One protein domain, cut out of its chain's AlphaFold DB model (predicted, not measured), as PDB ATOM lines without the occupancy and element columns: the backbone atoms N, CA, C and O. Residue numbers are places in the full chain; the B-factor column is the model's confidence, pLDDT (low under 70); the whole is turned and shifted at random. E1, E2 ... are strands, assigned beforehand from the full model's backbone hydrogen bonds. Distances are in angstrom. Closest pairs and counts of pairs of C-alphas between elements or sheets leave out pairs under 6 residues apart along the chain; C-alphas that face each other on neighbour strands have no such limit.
ATOM      1  N   VAL A  32     -41.749  -4.292  18.612       78.25
ATOM      2  CA  VAL A  32     -42.060  -2.898  18.262       78.25
ATOM      3  C   VAL A  32     -43.575  -2.662  18.249       78.25
ATOM      4  O   VAL A  32     -44.047  -1.606  18.662       78.25
ATOM      5  N   ALA A  33     -44.351  -3.641  17.777       78.62
ATOM      6  CA  ALA A  33     -45.809  -3.563  17.718       78.62
ATOM      7  C   ALA A  33     -46.441  -4.960  17.770       78.62
ATOM      8  O   ALA A  33     -45.889  -5.912  17.215       78.62
ATOM      9  N   GLN A  34     -47.608  -5.072  18.407       81.50
ATOM     10  CA  GLN A  34     -48.344  -6.328  18.581       81.50
ATOM     11  C   GLN A  34     -49.854  -6.059  18.532       81.50
ATOM     12  O   GLN A  34     -50.360  -5.240  19.294       81.50
ATOM     13  N   SER A  35     -50.589  -6.760  17.666       78.88
ATOM     14  CA  SER A  35     -52.063  -6.755  17.651       78.88
ATOM     15  C   SER A  35     -52.590  -8.146  17.292       78.88
ATOM     16  O   SER A  35     -51.930  -8.870  16.547       78.88
ATOM     17  N   GLY A  36     -53.727  -8.549  17.872       74.50
ATOM     18  CA  GLY A  36     -54.335  -9.880  17.684       74.50
ATOM     19  C   GLY A  36     -53.456 -11.071  18.100       74.50
ATOM     20  O   GLY A  36     -53.616 -12.173  17.596       74.50
ATOM     21  N   TYR A  37     -52.455 -10.860  18.961       74.69
ATOM     22  CA  TYR A  37     -51.405 -11.854  19.230       74.69
ATOM     23  C   TYR A  37     -51.535 -12.507  20.618       74.69
ATOM     24  O   TYR A  37     -50.542 -12.652  21.338       74.69
ATOM     25  N   ARG A  38     -52.760 -12.884  21.021       80.12
ATOM     26  CA  ARG A  38     -52.981 -13.817  22.146       80.12
ATOM     27  C   ARG A  38     -52.882 -15.277  21.677       80.12
ATOM     28  O   ARG A  38     -52.714 -15.574  20.495       80.12
ATOM     29  N   ALA A  39     -52.977 -16.218  22.616       73.62
ATOM     30  CA  ALA A  39     -53.013 -17.643  22.301       73.62
ATOM     31  C   ALA A  39     -54.272 -17.991  21.482       73.62
ATOM     32  O   ALA A  39     -55.386 -17.837  21.973       73.62
ATOM     33  N   GLY A  40     -54.081 -18.462  20.246       77.56
ATOM     34  CA  GLY A  40     -55.165 -18.841  19.331       77.56
ATOM     35  C   GLY A  40     -55.777 -17.700  18.509       77.56
ATOM     36  O   GLY A  40     -56.644 -17.978  17.687       77.56
ATOM     37  N   GLU A  41     -55.335 -16.453  18.685       83.88
ATOM     38  CA  GLU A  41     -55.785 -15.321  17.861       83.88
ATOM     39  C   GLU A  41     -54.937 -15.161  16.582       83.88
ATOM     40  O   GLU A  41     -53.753 -15.523  16.544       83.88
ATOM     41  N   ASP A  42     -55.565 -14.607  15.541       85.75
ATOM     42  CA  ASP A  42     -54.914 -14.119  14.323       85.75
ATOM     43  C   ASP A  42     -54.463 -12.666  14.520       85.75
ATOM     44  O   ASP A  42     -55.202 -11.835  15.051       85.75
ATOM     45  N   GLY A  43     -53.253 -12.342  14.065       88.75
ATOM     46  CA  GLY A  43     -52.607 -11.086  14.428       88.75
ATOM     47  C   GLY A  43     -51.285 -10.830  13.718       88.75
ATOM     48  O   GLY A  43     -50.852 -11.598  12.859       88.75
ATOM     49  N   LEU A  44     -50.628  -9.733  14.087       87.81
ATOM     50  CA  LEU A  44     -49.382  -9.282  13.473       87.81
ATOM     51  C   LEU A  44     -48.420  -8.720  14.527       87.81
ATOM     52  O   LEU A  44     -48.821  -8.018  15.459       87.81
ATOM     53  N   LEU A  45     -47.147  -9.072  14.356       87.38
ATOM     54  CA  LEU A  45     -46.027  -8.770  15.233       87.38
ATOM     55  C   LEU A  45     -44.909  -8.096  14.421       87.38
ATOM     56  O   LEU A  45     -44.449  -8.649  13.420       87.38
ATOM     57  N   LEU A  46     -44.465  -6.916  14.853       87.31
ATOM     58  CA  LEU A  46     -43.309  -6.213  14.284       87.31
ATOM     59  C   LEU A  46     -42.123  -6.314  15.246       87.31
ATOM     60  O   LEU A  46     -42.275  -6.035  16.437       87.31
ATOM     61  N   LEU A  47     -40.952  -6.694  14.732       87.06
ATOM     62  CA  LEU A  47     -39.746  -6.956  15.517       87.06
ATOM     63  C   LEU A  47     -38.620  -5.970  15.176       87.06
ATOM     64  O   LEU A  47     -38.506  -5.501  14.046       87.06
ATOM     65  N   SER A  48     -37.745  -5.684  16.141       84.69
ATOM     66  CA  SER A  48     -36.576  -4.813  15.945       84.69
ATOM     67  C   SER A  48     -35.455  -5.453  15.113       84.69
ATOM     68  O   SER A  48     -34.622  -4.735  14.559       84.69
ATOM     69  N   THR A  49     -35.433  -6.784  14.996       86.56
ATOM     70  CA  THR A  49     -34.402  -7.546  14.272       86.56
ATOM     71  C   THR A  49     -34.376  -7.231  12.781       86.56
ATOM     72  O   THR A  49     -35.428  -7.170  12.141       86.56
ATOM     73  N   ALA A  50     -33.175  -7.120  12.210       88.31
ATOM     74  CA  ALA A  50     -32.976  -6.991  10.768       88.31
ATOM     75  C   ALA A  50     -33.553  -8.200  10.007       88.31
ATOM     76  O   ALA A  50     -33.457  -9.341  10.463       88.31
ATOM     77  N   CYS A  51     -34.140  -7.959   8.836       91.75
ATOM     78  CA  CYS A  51     -34.663  -9.023   7.988       91.75
ATOM     79  C   CYS A  51     -33.515  -9.716   7.239       91.75
ATOM     80  O   CYS A  51     -32.809  -9.071   6.470       91.75
ATOM     81  N   LEU A  52     -33.343 -11.032   7.403       85.88
ATOM     82  CA  LEU A  52     -32.200 -11.779   6.841       85.88
ATOM     83  C   LEU A  52     -32.110 -11.754   5.300       85.88
ATOM     84  O   LEU A  52     -31.048 -12.013   4.740       85.88
ATOM     85  N   ALA A  53     -33.209 -11.438   4.612       80.56
ATOM     86  CA  ALA A  53     -33.243 -11.271   3.159       80.56
ATOM     87  C   ALA A  53     -32.712  -9.902   2.674       80.56
ATOM     88  O   ALA A  53     -32.532  -9.711   1.470       80.56
ATOM     89  N   ASP A  54     -32.475  -8.945   3.576       84.88
ATOM     90  CA  ASP A  54     -32.028  -7.593   3.245       84.88
ATOM     91  C   ASP A  54     -30.510  -7.419   3.395       84.88
ATOM     92  O   ASP A  54     -29.946  -7.529   4.481       84.88
ATOM     93  N   LYS A  55     -29.850  -7.051   2.292       79.06
ATOM     94  CA  LYS A  55     -28.414  -6.732   2.268       79.06
ATOM     95  C   LYS A  55     -28.092  -5.310   2.747       79.06
ATOM     96  O   LYS A  55     -26.918  -4.992   2.901       79.06
ATOM     97  N   THR A  56     -29.096  -4.452   2.938       85.38
ATOM     98  CA  THR A  56     -28.918  -3.056   3.376       85.38
ATOM     99  C   THR A  56     -29.018  -2.875   4.893       85.38
ATOM    100  O   THR A  56     -28.567  -1.853   5.406       85.38
ATOM    101  N   GLY A  57     -29.584  -3.851   5.615       82.69
ATOM    102  CA  GLY A  57     -29.829  -3.778   7.060       82.69
ATOM    103  C   GLY A  57     -30.907  -2.766   7.471       82.69
ATOM    104  O   GLY A  57     -31.018  -2.444   8.653       82.69
ATOM    105  N   GLN A  58     -31.684  -2.243   6.517       83.00
ATOM    106  CA  GLN A  58     -32.734  -1.248   6.747       83.00
ATOM    107  C   GLN A  58     -34.104  -1.893   6.969       83.00
ATOM    108  O   GLN A  58     -34.932  -1.339   7.696       83.00
ATOM    109  N   LEU A  59     -34.355  -3.058   6.357       90.25
ATOM    110  CA  LEU A  59     -35.595  -3.800   6.561       90.25
ATOM    111  C   LEU A  59     -35.561  -4.545   7.898       90.25
ATOM    112  O   LEU A  59     -34.582  -5.212   8.237       90.25
ATOM    113  N   ARG A  60     -36.675  -4.504   8.625       93.31
ATOM    114  CA  ARG A  60     -36.886  -5.225   9.888       93.31
ATOM    115  C   ARG A  60     -37.809  -6.428   9.697       93.31
ATOM    116  O   ARG A  60     -38.498  -6.516   8.683       93.31
ATOM    117  N   HIS A  61     -37.825  -7.361  10.643       93.69
ATOM    118  CA  HIS A  61     -38.622  -8.587  10.559       93.69
ATOM    119  C   HIS A  61     -40.073  -8.378  11.037       93.69
ATOM    120  O   HIS A  61     -40.318  -7.755  12.071       93.69
ATOM    121  N   ALA A  62     -41.038  -8.917  10.294       93.50
ATOM    122  CA  ALA A  62     -42.460  -8.921  10.620       93.50
ATOM    123  C   ALA A  62     -43.029 -10.340  10.516       93.50
ATOM    124  O   ALA A  62     -42.651 -11.106   9.632       93.50
ATOM    125  N   VAL A  63     -43.987 -10.667  11.381       92.44
ATOM    126  CA  VAL A  63     -44.679 -11.962  11.396       92.44
ATOM    127  C   VAL A  63     -46.184 -11.718  11.457       92.44
ATOM    128  O   VAL A  63     -46.646 -10.922  12.273       92.44
ATOM    129  N   ARG A  64     -46.968 -12.408  10.622       93.06
ATOM    130  CA  ARG A  64     -48.435 -12.473  10.740       93.06
ATOM    131  C   ARG A  64     -48.896 -13.900  11.019       93.06
ATOM    132  O   ARG A  64     -48.293 -14.855  10.525       93.06
ATOM    133  N   ARG A  65     -49.999 -14.034  11.752       89.62
ATOM    134  CA  ARG A  65     -50.777 -15.266  11.889       89.62
ATOM    135  C   ARG A  65     -52.164 -15.062  11.282       89.62
ATOM    136  O   ARG A  65     -52.817 -14.080  11.620       89.62
ATOM    137  N   LEU A  66     -52.566 -15.962  10.384       88.12
ATOM    138  CA  LEU A  66     -53.881 -15.986   9.729       88.12
ATOM    139  C   LEU A  66     -54.367 -17.435   9.596       88.12
ATOM    140  O   LEU A  66     -53.654 -18.269   9.038       88.12
ATOM    141  N   GLY A  67     -55.558 -17.757  10.104       87.44
ATOM    142  CA  GLY A  67     -56.092 -19.122  10.132       87.44
ATOM    143  C   GLY A  67     -55.161 -20.121  10.830       87.44
ATOM    144  O   GLY A  67     -55.083 -21.278  10.426       87.44
ATOM    145  N   GLY A  68     -54.373 -19.661  11.810       84.25
ATOM    146  CA  GLY A  68     -53.314 -20.450  12.451       84.25
ATOM    147  C   GLY A  68     -52.025 -20.638  11.630       84.25
ATOM    148  O   GLY A  68     -51.009 -21.031  12.207       84.25
ATOM    149  N   GLN A  69     -52.005 -20.309  10.332       90.69
ATOM    150  CA  GLN A  69     -50.775 -20.280   9.532       90.69
ATOM    151  C   GLN A  69     -49.904 -19.089   9.940       90.69
ATOM    152  O   GLN A  69     -50.422 -18.005  10.199       90.69
ATOM    153  N   VAL A  70     -48.583 -19.274   9.968       90.50
ATOM    154  CA  VAL A  70     -47.605 -18.211  10.248       90.50
ATOM    155  C   VAL A  70     -46.897 -17.830   8.950       90.50
ATOM    156  O   VAL A  70     -46.421 -18.706   8.232       90.50
ATOM    157  N   VAL A  71     -46.829 -16.531   8.652       93.69
ATOM    158  CA  VAL A  71     -46.154 -15.983   7.467       93.69
ATOM    159  C   VAL A  71     -45.203 -14.869   7.900       93.69
ATOM    160  O   VAL A  71     -45.601 -13.928   8.587       93.69
ATOM    161  N   GLU A  72     -43.945 -14.984   7.488       94.88
ATOM    162  CA  GLU A  72     -42.875 -14.022   7.764       94.88
ATOM    163  C   GLU A  72     -42.736 -12.985   6.637       94.88
ATOM    164  O   GLU A  72     -43.172 -13.198   5.501       94.88
ATOM    165  N   GLY A  73     -42.135 -11.838   6.942       95.25
ATOM    166  CA  GLY A  73     -41.950 -10.742   5.997       95.25
ATOM    167  C   GLY A  73     -40.925  -9.710   6.454       95.25
ATOM    168  O   GLY A  73     -40.521  -9.667   7.614       95.25
ATOM    169  N   CYS A  74     -40.519  -8.845   5.530       95.12
ATOM    170  CA  CYS A  74     -39.634  -7.716   5.797       95.12
ATOM    171  C   CYS A  74     -40.426  -6.401   5.764       95.12
ATOM    172  O   CYS A  74     -41.275  -6.230   4.888       95.12
ATOM    173  N   TYR A  75     -40.139  -5.453   6.660       94.19
ATOM    174  CA  TYR A  75     -40.863  -4.179   6.731       94.19
ATOM    175  C   TYR A  75     -39.984  -2.937   6.921       94.19
ATOM    176  O   TYR A  75     -38.861  -3.013   7.419       94.19
ATOM    177  N   VAL A  76     -40.548  -1.779   6.563       92.00
ATOM    178  CA  VAL A  76     -40.063  -0.434   6.923       92.00
ATOM    179  C   VAL A  76     -41.204   0.418   7.472       92.00
ATOM    180  O   VAL A  76     -42.367   0.195   7.138       92.00
ATOM    181  N   ILE A  77     -40.876   1.426   8.279       89.00
ATOM    182  CA  ILE A  77     -41.819   2.480   8.673       89.00
ATOM    183  C   ILE A  77     -41.741   3.621   7.653       89.00
ATOM    184  O   ILE A  77     -40.655   4.107   7.340       89.00
ATOM    185  N   ASN A  78     -42.885   4.047   7.115       83.06
ATOM    186  CA  ASN A  78     -42.958   5.174   6.185       83.06
ATOM    187  C   ASN A  78     -43.125   6.523   6.916       83.06
ATOM    188  O   ASN A  78     -43.306   6.585   8.130       83.06
ATOM    189  N   LYS A  79     -43.118   7.634   6.163       82.81
ATOM    190  CA  LYS A  79     -43.235   9.006   6.706       82.81
ATOM    191  C   LYS A  79     -44.558   9.315   7.442       82.81
ATOM    192  O   LYS A  79     -44.681  10.406   7.986       82.81
ATOM    193  N   ARG A  80     -45.538   8.400   7.448       85.94
ATOM    194  CA  ARG A  80     -46.797   8.490   8.215       85.94
ATOM    195  C   ARG A  80     -46.765   7.694   9.530       85.94
ATOM    196  O   ARG A  80     -47.756   7.700  10.246       85.94
ATOM    197  N   GLY A  81     -45.679   6.972   9.819       85.44
ATOM    198  CA  GLY A  81     -45.612   6.000  10.919       85.44
ATOM    199  C   GLY A  81     -46.167   4.611  10.568       85.44
ATOM    200  O   GLY A  81     -46.077   3.695  11.378       85.44
ATOM    201  N   ASN A  82     -46.699   4.421   9.357       86.38
ATOM    202  CA  ASN A  82     -47.292   3.155   8.930       86.38
ATOM    203  C   ASN A  82     -46.215   2.147   8.506       86.38
ATOM    204  O   ASN A  82     -45.216   2.518   7.882       86.38
ATOM    205  N   ALA A  83     -46.451   0.864   8.783       91.38
ATOM    206  CA  ALA A  83     -45.571  -0.216   8.356       91.38
ATOM    207  C   ALA A  83     -45.880  -0.618   6.906       91.38
ATOM    208  O   ALA A  83     -47.000  -1.022   6.598       91.38
ATOM    209  N   ILE A  84     -44.884  -0.537   6.022       93.44
ATOM    210  CA  ILE A  84     -44.918  -1.147   4.687       93.44
ATOM    211  C   ILE A  84     -44.243  -2.507   4.796       93.44
ATOM    212  O   ILE A  84     -43.036  -2.567   5.032       93.44
ATOM    213  N   ILE A  85     -45.011  -3.583   4.641       93.75
ATOM    214  CA  ILE A  85     -44.552  -4.959   4.839       93.75
ATOM    215  C   ILE A  85     -44.603  -5.704   3.507       93.75
ATOM    216  O   ILE A  85     -45.637  -5.703   2.840       93.75
ATOM    217  N   LYS A  86     -43.504  -6.368   3.142       92.44
ATOM    218  CA  LYS A  86     -43.446  -7.354   2.060       92.44
ATOM    219  C   LYS A  86     -43.318  -8.748   2.665       92.44
ATOM    220  O   LYS A  86     -42.333  -9.046   3.338       92.44
ATOM    221  N   TRP A  87     -44.303  -9.594   2.408       94.75
ATOM    222  CA  TRP A  87     -44.400 -10.949   2.943       94.75
ATOM    223  C   TRP A  87     -43.654 -11.964   2.068       94.75
ATOM    224  O   TRP A  87     -43.366 -11.708   0.894       94.75
ATOM    225  N   SER A  88     -43.342 -13.134   2.631       93.88
ATOM    226  CA  SER A  88     -42.669 -14.232   1.923       93.88
ATOM    227  C   SER A  88     -43.513 -14.861   0.805       93.88
ATOM    228  O   SER A  88     -42.950 -15.392  -0.148       93.88
ATOM    229  N   ASP A  89     -44.842 -14.716   0.858       90.94
ATOM    230  CA  ASP A  89     -45.767 -15.046  -0.241       90.94
ATOM    231  C   ASP A  89     -45.714 -14.047  -1.423       90.94
ATOM    232  O   ASP A  89     -46.397 -14.229  -2.429       90.94
ATOM    233  N   GLY A  90     -44.907 -12.984  -1.316       90.69
ATOM    234  CA  GLY A  90     -44.751 -11.935  -2.322       90.69
ATOM    235  C   GLY A  90     -45.737 -10.768  -2.206       90.69
ATOM    236  O   GLY A  90     -45.522  -9.747  -2.865       90.69
ATOM    237  N   SER A  91     -46.772 -10.868  -1.365       91.69
ATOM    238  CA  SER A  91     -47.736  -9.785  -1.137       91.69
ATOM    239  C   SER A  91     -47.101  -8.596  -0.406       91.69
ATOM    240  O   SER A  91     -46.168  -8.743   0.388       91.69
ATOM    241  N   LEU A  92     -47.612  -7.394  -0.679       92.88
ATOM    242  CA  LEU A  92     -47.158  -6.147  -0.070       92.88
ATOM    243  C   LEU A  92     -48.359  -5.407   0.515       92.88
ATOM    244  O   LEU A  92     -49.379  -5.253  -0.155       92.88
ATOM    245  N   VAL A  93     -48.241  -4.966   1.767       92.56
ATOM    246  CA  VAL A  93     -49.334  -4.356   2.534       92.56
ATOM    247  C   VAL A  93     -48.815  -3.129   3.288       92.56
ATOM    248  O   VAL A  93     -47.790  -3.210   3.963       92.56
ATOM    249  N   GLU A  94     -49.530  -2.003   3.204       90.56
ATOM    250  CA  GLU A  94     -49.394  -0.906   4.173       90.56
ATOM    251  C   GLU A  94     -50.367  -1.140   5.328       90.56
ATOM    252  O   GLU A  94     -51.562  -1.327   5.097       90.56
ATOM    253  N   VAL A  95     -49.874  -1.102   6.567       88.38
ATOM    254  CA  VAL A  95     -50.710  -1.234   7.763       88.38
ATOM    255  C   VAL A  95     -50.580   0.011   8.637       88.38
ATOM    256  O   VAL A  95     -49.473   0.465   8.935       88.38
ATOM    257  N   SER A  96     -51.728   0.583   9.009       87.50
ATOM    258  CA  SER A  96     -51.808   1.847   9.748       87.50
ATOM    259  C   SER A  96     -51.208   1.733  11.147       87.50
ATOM    260  O   SER A  96     -51.486   0.765  11.858       87.50
ATOM    261  N   ALA A  97     -50.490   2.768  11.586       81.75
ATOM    262  CA  ALA A  97     -50.067   2.910  12.979       81.75
ATOM    263  C   ALA A  97     -51.255   2.813  13.961       81.75
ATOM    264  O   ALA A  97     -51.106   2.279  15.050       81.75
ATOM    265  N   SER A  98     -52.460   3.232  13.555       79.88
ATOM    266  CA  SER A  98     -53.678   3.165  14.379       79.88
ATOM    267  C   SER A  98     -54.247   1.754  14.609       79.88
ATOM    268  O   SER A  98     -55.233   1.618  15.325       79.88
ATOM    269  N   VAL A  99     -53.699   0.716  13.963       73.62
ATOM    270  CA  VAL A  99     -54.141  -0.692  14.104       73.62
ATOM    271  C   VAL A  99     -53.319  -1.440  15.169       73.62
ATOM    272  O   VAL A  99     -53.673  -2.552  15.573       73.62
ATOM    273  N   PHE A 100     -52.251  -0.816  15.672       73.12
ATOM    274  CA  PHE A 100     -51.352  -1.386  16.666       73.12
ATOM    275  C   PHE A 100     -51.119  -0.409  17.807       73.12
ATOM    276  O   PHE A 100     -50.834   0.762  17.577       73.12
TER     277      PHE A 100
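AT A GLANCE: This is residues 32 to 100 of the 197 residues of an uncharacterized protein of Rugamonas sp. FT81W (UniProt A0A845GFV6). What would one see first? A single sheet of six strands, strongly twisted and curled like an open trough: E1, E2, E3 and the first part of E4 run side by side, then E4 bends at residue 74 and E5 and E6 turn away with its second part; the two edge strands, E1 and E6, stay apart, and the trough is not closed. The short links at residues 36 to 42 and 51 to 59 lie toward the two ends of the longest axis. What is it built of? The printed part has 69 residues with no named helix and six named strands, in sheet order E1 E2 E3 E4 E5 E6, all antiparallel; the class is all strand. How large is it? It is compact, with a radius of gyration of the C-alphas of 11.6 A, and spans 34 by 24 by 20 A.

HOW THE PARTS SIT: How does the sheet begin? E1, residues 32 to 35, is an edge strand and forms a hairpin with E2, residues 43 to 50, at 168 degrees; N 46 and O 33 are 2.9 A apart. E2 forms a hairpin with E3, residues 60 to 66, at 161 degrees, with N 45 and O 63 at 2.8 A. How does it go on? E3 and E4, residues 69 to 77, form a hairpin at 144 degrees, with N 62 and O 73 at 2.8 A. E4 bends by 58 degrees at residue 74. E4 and E5, residues 83 to 87, form a hairpin at 137 degrees, with N 76 and O 84 at 3.0 A. Where does it end? E5 forms a hairpin with E6, residues 92 to 95, the other edge strand, at 150 degrees; N 85 and O 93 are 2.9 A apart. E1 and E6 are apart. The six strands are a meander, each the antiparallel neighbour of the one before.

IN THESE COORDINATES: Where do the first and last strands lie? E1 begins with C-alpha 32 at (-42.060, -2.898, 18.262), and E6 ends with C-alpha 95 at (-50.710, -1.234, 7.763). Which strands are long? From first to last C-alpha, E2 measures 20.4 A, E3 20.1 A and E4 24.5 A. C-alpha 74, at the bend of E4, is at (-39.634, -7.716, 5.797).

THE WHOLE: How far does it reach? The two C-alphas farthest apart are those of Gly 40 and Thr 56, 34.5 A. Are there cuts or long links? The printed part has no cut; the links from E3 to E4, E4 to E5 and E5 to E6 are tight, the other two short. Where is confidence low? The mean pLDDT of the printed part is 86.9, and no printed residue is under 70.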